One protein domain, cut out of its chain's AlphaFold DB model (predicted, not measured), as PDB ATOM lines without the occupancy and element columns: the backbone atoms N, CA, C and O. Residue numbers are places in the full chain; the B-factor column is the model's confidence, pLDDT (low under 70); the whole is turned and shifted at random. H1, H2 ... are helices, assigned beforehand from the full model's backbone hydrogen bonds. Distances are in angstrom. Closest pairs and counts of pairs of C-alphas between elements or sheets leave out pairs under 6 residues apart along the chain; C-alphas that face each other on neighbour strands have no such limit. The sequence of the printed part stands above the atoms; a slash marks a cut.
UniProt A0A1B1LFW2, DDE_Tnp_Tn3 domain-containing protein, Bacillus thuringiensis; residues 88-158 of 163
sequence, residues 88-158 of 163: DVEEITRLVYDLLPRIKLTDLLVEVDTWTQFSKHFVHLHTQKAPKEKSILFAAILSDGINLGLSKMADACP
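Overview. This is residues 88 to 158 of the 163 residues of the protein "DDE_Tnp_Tn3 domain-containing protein" of Bacillus thuringiensis (UniProt A0A1B1LFW2). A loose body is built round helices H2 and H4, which meet about perpendicular through the first part of each, while helix H1 sticks out from it as a free arm. Short H3 and H5 lie near both H2 and H4, and the loop of residues 122 to 133 makes the end of the long axis opposite to H1. The printed part has 71 residues with five named helices, H1 to H5 in order along the chain, and no named strand: all helix. The whole is loose, with a radius of gyration of the C-alphas of 15.4 A, and spans 54 by 24 by 17 A, the free arm adding to the length.

Along the chain. H1, residues 88 to 99, runs 17.1 A from C-alpha 88 at (-178.159, 96.095, 11.489). H2, residues 105 to 116, runs 16.3 A, and H4, residues 134 to 145, runs 15.9 A from C-alpha 134 at (-193.419, 100.520, 48.678). H3 holds residues 118 to 121, 5.9 A; H5 holds residues 150 to 156, 9.8 A, and ends with C-alpha 156 at (-186.575, 97.937, 36.404).

Arrangement. H2 touches H4 with residues 106 to 110 alone, about perpendicular at 75 degrees; the closest C-alphas, of Thr 106 and Phe 138, are 6.0 A apart. H5 is close to H4 but not clearly touching, the closest C-alphas being those of Ser 143 and Met 153 at 7.4 A. H1 is apart from the other four helices. Every O i to N i+4 pair is within hydrogen-bond range in H1, H2, H4 and H5; H3 is too short for such a pair.

Size, cuts and confidence. The C-alphas farthest apart, of Asp 88 and Thr 127, are 54.2 A apart. Residues 88 to 101 stand free; the body without them spans 34 by 23 by 17 A. The printed part has no cut, and the link from H3 to H4 is long. Residues 101 to 103 and 158 have pLDDT under 70.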
ATOM      1  N   ASP A  88    -178.679  94.758  11.164       77.50
ATOM      2  CA  ASP A  88    -178.159  96.095  11.489       77.50
ATOM      3  C   ASP A  88    -179.040  96.880  12.484       77.50
ATOM      4  O   ASP A  88    -178.561  97.736  13.232       77.50
ATOM      5  N   VAL A  89    -180.349  96.604  12.529       80.88
ATOM      6  CA  VAL A  89    -181.278  97.301  13.432       80.88
ATOM      7  C   VAL A  89    -181.095  96.837  14.872       80.88
ATOM      8  O   VAL A  89    -181.347  97.625  15.786       80.88
ATOM      9  N   GLU A  90    -180.632  95.609  15.117       77.94
ATOM     10  CA  GLU A  90    -180.344  95.158  16.481       77.94
ATOM     11  C   GLU A  90    -179.162  95.927  17.080       77.94
ATOM     12  O   GLU A  90    -179.251  96.391  18.222       77.94
ATOM     13  N   GLU A  91    -178.103  96.152  16.296       83.75
ATOM     14  CA  GLU A  91    -176.945  96.945  16.721       83.75
ATOM     15  C   GLU A  91    -177.313  98.410  16.970       83.75
ATOM     16  O   GLU A  91    -176.972  98.966  18.017       83.75
ATOM     17  N   ILE A  92    -178.083  99.024  16.065       84.19
ATOM     18  CA  ILE A  92    -178.555 100.406  16.235       84.19
ATOM     19  C   ILE A  92    -179.453 100.515  17.468       84.19
ATOM     20  O   ILE A  92    -179.298 101.434  18.269       84.19
ATOM     21  N   THR A  93    -180.367  99.562  17.660       82.06
ATOM     22  CA  THR A  93    -181.260  99.536  18.825       82.06
ATOM     23  C   THR A  93    -180.454  99.472  20.119       82.06
ATOM     24  O   THR A  93    -180.741 100.215  21.056       82.06
ATOM     25  N   ARG A  94    -179.414  98.632  20.169       82.25
ATOM     26  CA  ARG A  94    -178.509  98.542  21.317       82.25
ATOM     27  C   ARG A  94    -177.793  99.866  21.585       82.25
ATOM     28  O   ARG A  94    -177.833 100.338  22.716       82.25
ATOM     29  N   LEU A  95    -177.207 100.486  20.557       85.75
ATOM     30  CA  LEU A  95    -176.528 101.781  20.684       85.75
ATOM     31  C   LEU A  95    -177.481 102.873  21.188       85.75
ATOM     32  O   LEU A  95    -177.123 103.638  22.079       85.75
ATOM     33  N   VAL A  96    -178.712 102.920  20.671       84.50
ATOM     34  CA  VAL A  96    -179.740 103.868  21.124       84.50
ATOM     35  C   VAL A  96    -180.109 103.625  22.589       84.50
ATOM     36  O   VAL A  96    -180.195 104.582  23.356       84.50
ATOM     37  N   TYR A  97    -180.292 102.370  23.008       77.38
ATOM     38  CA  TYR A  97    -180.579 102.050  24.410       77.38
ATOM     39  C   TYR A  97    -179.417 102.377  25.354       77.38
ATOM     40  O   TYR A  97    -179.675 102.780  26.486       77.38
ATOM     41  N   ASP A  98    -178.165 102.256  24.907       81.56
ATOM     42  CA  ASP A  98    -176.989 102.626  25.705       81.56
ATOM     43  C   ASP A  98    -176.844 104.152  25.880       81.56
ATOM     44  O   ASP A  98    -176.248 104.605  26.856       81.56
ATOM     45  N   LEU A  99    -177.430 104.952  24.981       83.31
ATOM     46  CA  LEU A  99    -177.482 106.416  25.092       83.31
ATOM     47  C   LEU A  99    -178.610 106.918  26.006       83.31
ATOM     48  O   LEU A  99    -178.571 108.063  26.461       83.31
ATOM     49  N   LEU A 100    -179.631 106.095  26.261       74.69
ATOM     50  CA  LEU A 100    -180.751 106.477  27.114       74.69
ATOM     51  C   LEU A 100    -180.371 106.330  28.595       74.69
ATOM     52  O   LEU A 100    -179.801 105.311  28.995       74.69
ATOM     53  N   PRO A 101    -180.718 107.308  29.453       67.44
ATOM     54  CA  PRO A 101    -180.503 107.169  30.882       67.44
ATOM     55  C   PRO A 101    -181.294 105.962  31.393       67.44
ATOM     56  O   PRO A 101    -182.508 105.865  31.200       67.44
ATOM     57  N   ARG A 102    -180.607 105.034  32.066       68.25
ATOM     58  CA  ARG A 102    -181.244 103.891  32.729       68.25
ATOM     59  C   ARG A 102    -181.951 104.382  33.991       68.25
ATOM     60  O   ARG A 102    -181.394 104.342  35.085       68.25
ATOM     61  N   ILE A 103    -183.163 104.903  33.827       69.44
ATOM     62  CA  ILE A 103    -184.025 105.275  34.949       69.44
ATOM     63  C   ILE A 103    -184.621 103.987  35.513       69.44
ATOM     64  O   ILE A 103    -185.238 103.210  34.782       69.44
ATOM     65  N   LYS A 104    -184.454 103.757  36.817       71.44
ATOM     66  CA  LYS A 104    -185.173 102.683  37.505       71.44
ATOM     67  C   LYS A 104    -186.648 103.055  37.501       71.44
ATOM     68  O   LYS A 104    -187.044 104.046  38.109       71.44
ATOM     69  N   LEU A 105    -187.466 102.285  36.794       72.81
ATOM     70  CA  LEU A 105    -188.884 102.605  36.637       72.81
ATOM     71  C   LEU A 105    -189.614 102.650  37.993       72.81
ATOM     72  O   LEU A 105    -190.551 103.425  38.167       72.81
ATOM     73  N   THR A 106    -189.132 101.894  38.985       74.25
ATOM     74  CA  THR A 106    -189.587 101.994  40.378       74.25
ATOM     75  C   THR A 106    -189.296 103.347  41.016       74.25
ATOM     76  O   THR A 106    -190.131 103.824  41.777       74.25
ATOM     77  N   ASP A 107    -188.164 103.987  40.711       77.88
ATOM     78  CA  ASP A 107    -187.811 105.303  41.263       77.88
ATOM     79  C   ASP A 107    -188.727 106.386  40.681       77.88
ATOM     80  O   ASP A 107    -189.184 107.270  41.403       77.88
ATOM     81  N   LEU A 108    -189.095 106.254  39.401       82.81
ATOM     82  CA  LEU A 108    -190.111 107.108  38.783       82.81
ATOM     83  C   LEU A 108    -191.479 106.926  39.458       82.81
ATOM     84  O   LEU A 108    -192.183 107.902  39.707       82.81
ATOM     85  N   LEU A 109    -191.856 105.694  39.813       86.62
ATOM     86  CA  LEU A 109    -193.085 105.455  40.577       86.62
ATOM     87  C   LEU A 109    -193.019 106.002  42.007       86.62
ATOM     88  O   LEU A 109    -194.039 106.480  42.501       86.62
ATOM     89  N   VAL A 110    -191.849 105.989  42.656       86.38
ATOM     90  CA  VAL A 110    -191.646 106.664  43.950       86.38
ATOM     91  C   VAL A 110    -191.914 108.160  43.803       86.38
ATOM     92  O   VAL A 110    -192.668 108.715  44.599       86.38
ATOM     93  N   GLU A 111    -191.354 108.803  42.778       84.81
ATOM     94  CA  GLU A 111    -191.556 110.229  42.511       84.81
ATOM     95  C   GLU A 111    -193.035 110.551  42.243       84.81
ATOM     96  O   GLU A 111    -193.612 111.421  42.897       84.81
ATOM     97  N   VAL A 112    -193.700 109.781  41.381       87.94
ATOM     98  CA  VAL A 112    -195.135 109.945  41.099       87.94
ATOM     99  C   VAL A 112    -195.992 109.725  42.351       87.94
ATOM    100  O   VAL A 112    -196.985 110.434  42.560       87.94
ATOM    101  N   ASP A 113    -195.619 108.782  43.218       90.31
ATOM    102  CA  ASP A 113    -196.282 108.576  44.507       90.31
ATOM    103  C   ASP A 113    -196.084 109.768  45.451       90.31
ATOM    104  O   ASP A 113    -196.994 110.084  46.215       90.31
ATOM    105  N   THR A 114    -194.966 110.499  45.380       90.00
ATOM    106  CA  THR A 114    -194.822 111.733  46.175       90.00
ATOM    107  C   THR A 114    -195.830 112.809  45.770       90.00
ATOM    108  O   THR A 114    -196.333 113.527  46.635       90.00
ATOM    109  N   TRP A 115    -196.190 112.888  44.485       92.56
ATOM    110  CA  TRP A 115    -197.149 113.874  43.978       92.56
ATOM    111  C   TRP A 115    -198.601 113.467  44.203       92.56
ATOM    112  O   TRP A 115    -199.445 114.288  44.556       92.56
ATOM    113  N   THR A 116    -198.907 112.195  43.968       91.75
ATOM    114  CA  THR A 116    -200.292 111.703  43.900       91.75
ATOM    115  C   THR A 116    -200.708 110.932  45.148       91.75
ATOM    116  O   THR A 116    -201.899 110.831  45.451       91.75
ATOM    117  N   GLN A 117    -199.736 110.396  45.889       90.00
ATOM    118  CA  GLN A 117    -199.926 109.485  47.016       90.00
ATOM    119  C   GLN A 117    -200.809 108.282  46.667       90.00
ATOM    120  O   GLN A 117    -201.578 107.820  47.514       90.00
ATOM    121  N   PHE A 118    -200.750 107.789  45.426       89.69
ATOM    122  CA  PHE A 118    -201.605 106.693  44.966       89.69
ATOM    123  C   PHE A 118    -201.394 105.408  45.783       89.69
ATOM    124  O   PHE A 118    -202.337 104.640  45.974       89.69
ATOM    125  N   SER A 119    -200.191 105.191  46.333       89.69
ATOM    126  CA  SER A 119    -199.866 104.003  47.133       89.69
ATOM    127  C   SER A 119    -200.765 103.834  48.359       89.69
ATOM    128  O   SER A 119    -200.996 102.706  48.788       89.69
ATOM    129  N   LYS A 120    -201.356 104.916  48.891       88.88
ATOM    130  CA  LYS A 120    -202.273 104.856  50.046       88.88
ATOM    131  C   LYS A 120    -203.584 104.118  49.751       88.88
ATOM    132  O   LYS A 120    -204.333 103.825  50.674       88.88
ATOM    133  N   HIS A 121    -203.900 103.886  48.478       89.31
ATOM    134  CA  HIS A 121    -205.096 103.150  48.050       89.31
ATOM    135  C   HIS A 121    -204.829 101.648  47.912       89.31
ATOM    136  O   HIS A 121    -205.766 100.856  47.882       89.31
ATOM    137  N   PHE A 122    -203.556 101.248  47.886       88.88
ATOM    138  CA  PHE A 122    -203.141  99.854  47.872       88.88
ATOM    139  C   PHE A 122    -202.965  99.375  49.308       88.88
ATOM    140  O   PHE A 122    -201.898  99.494  49.901       88.88
ATOM    141  N   VAL A 123    -204.045  98.857  49.879       90.12
ATOM    142  CA  VAL A 123    -204.088  98.362  51.256       90.12
ATOM    143  C   VAL A 123    -204.523  96.909  51.285       90.12
ATOM    144  O   VAL A 123    -205.240  96.426  50.409       90.12
ATOM    145  N   HIS A 124    -204.094  96.192  52.317       86.50
ATOM    146  CA  HIS A 124    -204.522  94.818  52.516       86.50
ATOM    147  C   HIS A 124    -206.042  94.764  52.721       86.50
ATOM    148  O   HIS A 124    -206.549  95.320  53.693       86.50
ATOM    149  N   LEU A 125    -206.754  94.004  51.881       85.81
ATOM    150  CA  LEU A 125    -208.224  93.965  51.813       85.81
ATOM    151  C   LEU A 125    -208.920  93.858  53.184       85.81
ATOM    152  O   LEU A 125    -209.874  94.577  53.456       85.81
ATOM    153  N   HIS A 126    -208.423  92.978  54.059       84.31
ATOM    154  CA  HIS A 126    -209.033  92.736  55.371       84.31
ATOM    155  C   HIS A 126    -208.520  93.636  56.510       84.31
ATOM    156  O   HIS A 126    -209.283  94.025  57.384       84.31
ATOM    157  N   THR A 127    -207.223  93.954  56.537       87.88
ATOM    158  CA  THR A 127    -206.604  94.687  57.657       87.88
ATOM    159  C   THR A 127    -206.485  96.183  57.395       87.88
ATOM    160  O   THR A 127    -206.118  96.922  58.305       87.88
ATOM    161  N   GLN A 128    -206.752  96.623  56.160       87.50
ATOM    162  CA  GLN A 128    -206.594  97.999  55.681       87.50
ATOM    163  C   GLN A 128    -205.180  98.568  55.906       87.50
ATOM    164  O   GLN A 128    -204.963  99.776  55.855       87.50
ATOM    165  N   LYS A 129    -204.188  97.700  56.156       87.38
ATOM    166  CA  LYS A 129    -202.796  98.102  56.366       87.38
ATOM    167  C   LYS A 129    -202.124  98.401  55.033       87.38
ATOM    168  O   LYS A 129    -202.289  97.650  54.070       87.38
ATOM    169  N   ALA A 130    -201.324  99.462  55.018       84.31
ATOM    170  CA  ALA A 130    -200.434  99.771  53.909       84.31
ATOM    171  C   ALA A 130    -199.332  98.699  53.767       84.31
ATOM    172  O   ALA A 130    -198.968  98.052  54.760       84.31
ATOM    173  N   PRO A 131    -198.786  98.501  52.556       83.06
ATOM    174  CA  PRO A 131    -197.654  97.616  52.337       83.06
ATOM    175  C   PRO A 131    -196.448  98.076  53.154       83.06
ATOM    176  O   PRO A 131    -196.175  99.270  53.274       83.06
ATOM    177  N   LYS A 132    -195.720  97.101  53.708       81.56
ATOM    178  CA  LYS A 132    -194.517  97.356  54.514       81.56
ATOM    179  C   LYS A 132    -193.416  98.029  53.693       81.56
ATOM    180  O   LYS A 132    -192.720  98.895  54.207       81.56
ATOM    181  N   GLU A 133    -193.301  97.650  52.423       83.94
ATOM    182  CA  GLU A 133    -192.299  98.164  51.494       83.94
ATOM    183  C   GLU A 133    -192.972  98.629  50.202       83.94
ATOM    184  O   GLU A 133    -193.605  97.846  49.488       83.94
ATOM    185  N   LYS A 134    -192.839  99.923  49.891       83.56
ATOM    186  CA  LYS A 134    -193.419 100.520  48.678       83.56
ATOM    187  C   LYS A 134    -192.753 100.018  47.393       83.56
ATOM    188  O   LYS A 134    -193.424  99.913  46.376       83.56
ATOM    189  N   SER A 135    -191.470  99.659  47.445       81.19
ATOM    190  CA  SER A 135    -190.724  99.070  46.321       81.19
ATOM    191  C   SER A 135    -191.380  97.786  45.806       81.19
ATOM    192  O   SER A 135    -191.559  97.633  44.600       81.19
ATOM    193  N   ILE A 136    -191.809  96.905  46.714       83.88
ATOM    194  CA  ILE A 136    -192.508  95.656  46.378       83.88
ATOM    195  C   ILE A 136    -193.870  95.954  45.745       83.88
ATOM    196  O   ILE A 136    -194.227  95.345  44.738       83.88
ATOM    197  N   LEU A 137    -194.616  96.924  46.291       87.56
ATOM    198  CA  LEU A 137    -195.879  97.363  45.695       87.56
ATOM    199  C   LEU A 137    -195.666  97.870  44.261       87.56
ATOM    200  O   LEU A 137    -196.401  97.487  43.357       87.56
ATOM    201  N   PHE A 138    -194.667  98.724  44.043       88.56
ATOM    202  CA  PHE A 138    -194.400  99.302  42.728       88.56
ATOM    203  C   PHE A 138    -193.940  98.252  41.724       88.56
ATOM    204  O   PHE A 138    -194.399  98.272  40.589       88.56
ATOM    205  N   ALA A 139    -193.130  97.282  42.141       85.00
ATOM    206  CA  ALA A 139    -192.767  96.162  41.283       85.00
ATOM    207  C   ALA A 139    -193.966  95.280  40.922       85.00
ATOM    208  O   ALA A 139    -194.087  94.868  39.773       85.00
ATOM    209  N   ALA A 140    -194.888  95.041  41.859       85.62
ATOM    210  CA  ALA A 140    -196.130  94.329  41.563       85.62
ATOM    211  C   ALA A 140    -196.997  95.100  40.552       85.62
ATOM    212  O   ALA A 140    -197.475  94.513  39.588       85.62
ATOM    213  N   ILE A 141    -197.136  96.420  40.720       86.31
ATOM    214  CA  ILE A 141    -197.877  97.283  39.786       86.31
ATOM    215  C   ILE A 141    -197.221  97.300  38.403       86.31
ATOM    216  O   ILE A 141    -197.926  97.258  37.401       86.31
ATOM    217  N   LEU A 142    -195.889  97.347  38.325       84.94
ATOM    218  CA  LEU A 142    -195.182  97.255  37.049       84.94
ATOM    219  C   LEU A 142    -195.381  95.876  36.418       84.94
ATOM    220  O   LEU A 142    -195.733  95.793  35.252       84.94
ATOM    221  N   SER A 143    -195.240  94.793  37.177       82.75
ATOM    222  CA  SER A 143    -195.457  93.446  36.644       82.75
ATOM    223  C   SER A 143    -196.876  93.232  36.109       82.75
ATOM    224  O   SER A 143    -197.043  92.485  35.151       82.75
ATOM    225  N   ASP A 144    -197.884  93.834  36.743       81.31
ATOM    226  CA  ASP A 144    -199.289  93.704  36.341       81.31
ATOM    227  C   ASP A 144    -199.661  94.680  35.209       81.31
ATOM    228  O   ASP A 144    -200.349  94.327  34.254       81.31
ATOM    229  N   GLY A 145    -199.166  95.917  35.284       78.19
ATOM    230  CA  GLY A 145    -199.520  97.001  34.369       78.19
ATOM    231  C   GLY A 145    -198.717  97.033  33.069       78.19
ATOM    232  O   GLY A 145    -199.175  97.624  32.090       78.19
ATOM    233  N   ILE A 146    -197.530  96.418  33.030       77.88
ATOM    234  CA  ILE A 146    -196.691  96.347  31.832       77.88
ATOM    235  C   ILE A 146    -196.175  94.927  31.608       77.88
ATOM    236  O   ILE A 146    -195.610  94.292  32.491       77.88
ATOM    237  N   ASN A 147    -196.307  94.439  30.373       72.44
ATOM    238  CA  ASN A 147    -195.776  93.140  29.964       72.44
ATOM    239  C   ASN A 147    -194.252  93.221  29.736       72.44
ATOM    240  O   ASN A 147    -193.758  93.107  28.611       72.44
ATOM    241  N   LEU A 148    -193.500  93.512  30.799       72.38
ATOM    242  CA  LEU A 148    -192.045  93.455  30.777       72.38
ATOM    243  C   LEU A 148    -191.588  91.999  30.880       72.38
ATOM    244  O   LEU A 148    -191.947  91.280  31.807       72.38
ATOM    245  N   GLY A 149    -190.734  91.575  29.948       70.31
ATOM    246  CA  GLY A 149    -190.024  90.303  30.075       70.31
ATOM    247  C   GLY A 149    -189.070  90.296  31.280       70.31
ATOM    248  O   GLY A 149    -188.623  91.354  31.728       70.31
ATOM    249  N   LEU A 150    -188.712  89.098  31.757       75.12
ATOM    250  CA  LEU A 150    -187.928  88.868  32.984       75.12
ATOM    251  C   LEU A 150    -186.673  89.748  33.104       75.12
ATOM    252  O   LEU A 150    -186.449  90.347  34.152       75.12
ATOM    253  N   SER A 151    -185.888  89.887  32.033       74.38
ATOM    254  CA  SER A 151    -184.668  90.708  32.045       74.38
ATOM    255  C   SER A 151    -184.962  92.194  32.264       74.38
ATOM    256  O   SER A 151    -184.316  92.838  33.080       74.38
ATOM    257  N   LYS A 152    -185.993  92.731  31.596       74.06
ATOM    258  CA  LYS A 152    -186.399  94.135  31.771       74.06
ATOM    259  C   LYS A 152    -186.996  94.379  33.154       74.06
ATOM    260  O   LYS A 152    -186.857  95.472  33.688       74.06
ATOM    261  N   MET A 153    -187.649  93.370  33.729       77.75
ATOM    262  CA  MET A 153    -188.177  93.445  35.088       77.75
ATOM    263  C   MET A 153    -187.052  93.474  36.132       77.75
ATOM    264  O   MET A 153    -187.113  94.269  37.068       77.75
ATOM    265  N   ALA A 154    -185.998  92.673  35.939       76.69
ATOM    266  CA  ALA A 154    -184.809  92.691  36.792       76.69
ATOM    267  C   ALA A 154    -184.088  94.051  36.748       76.69
ATOM    268  O   ALA A 154    -183.700  94.573  37.793       76.69
ATOM    269  N   ASP A 155    -183.983  94.654  35.562       73.69
ATOM    270  CA  ASP A 155    -183.404  95.993  35.393       73.69
ATOM    271  C   ASP A 155    -184.289  97.099  35.993       73.69
ATOM    272  O   ASP A 155    -183.782  98.078  36.545       73.69
ATOM    273  N   ALA A 156    -185.615  96.958  35.897       71.81
ATOM    274  CA  ALA A 156    -186.575  97.937  36.404       71.81
ATOM    275  C   ALA A 156    -186.727  97.904  37.933       71.81
ATOM    276  O   ALA A 156    -187.044  98.937  38.520       71.81
ATOM    277  N   CYS A 157    -186.504  96.742  38.558       71.75
ATOM    278  CA  CYS A 157    -186.688  96.497  39.991       71.75
ATOM    279  C   CYS A 157    -185.440  95.858  40.640       71.75
ATOM    280  O   CYS A 157    -185.529  94.757  41.199       71.75
ATOM    281  N   PRO A 158    -184.264  96.510  40.591       64.31
ATOM    282  CA  PRO A 158    -183.057  95.952  41.183       64.31
ATOM    283  C   PRO A 158    -183.240  95.849  42.704       64.31
ATOM    284  O   PRO A 158    -183.635  96.825  43.345       64.31
TER     285      PRO A 158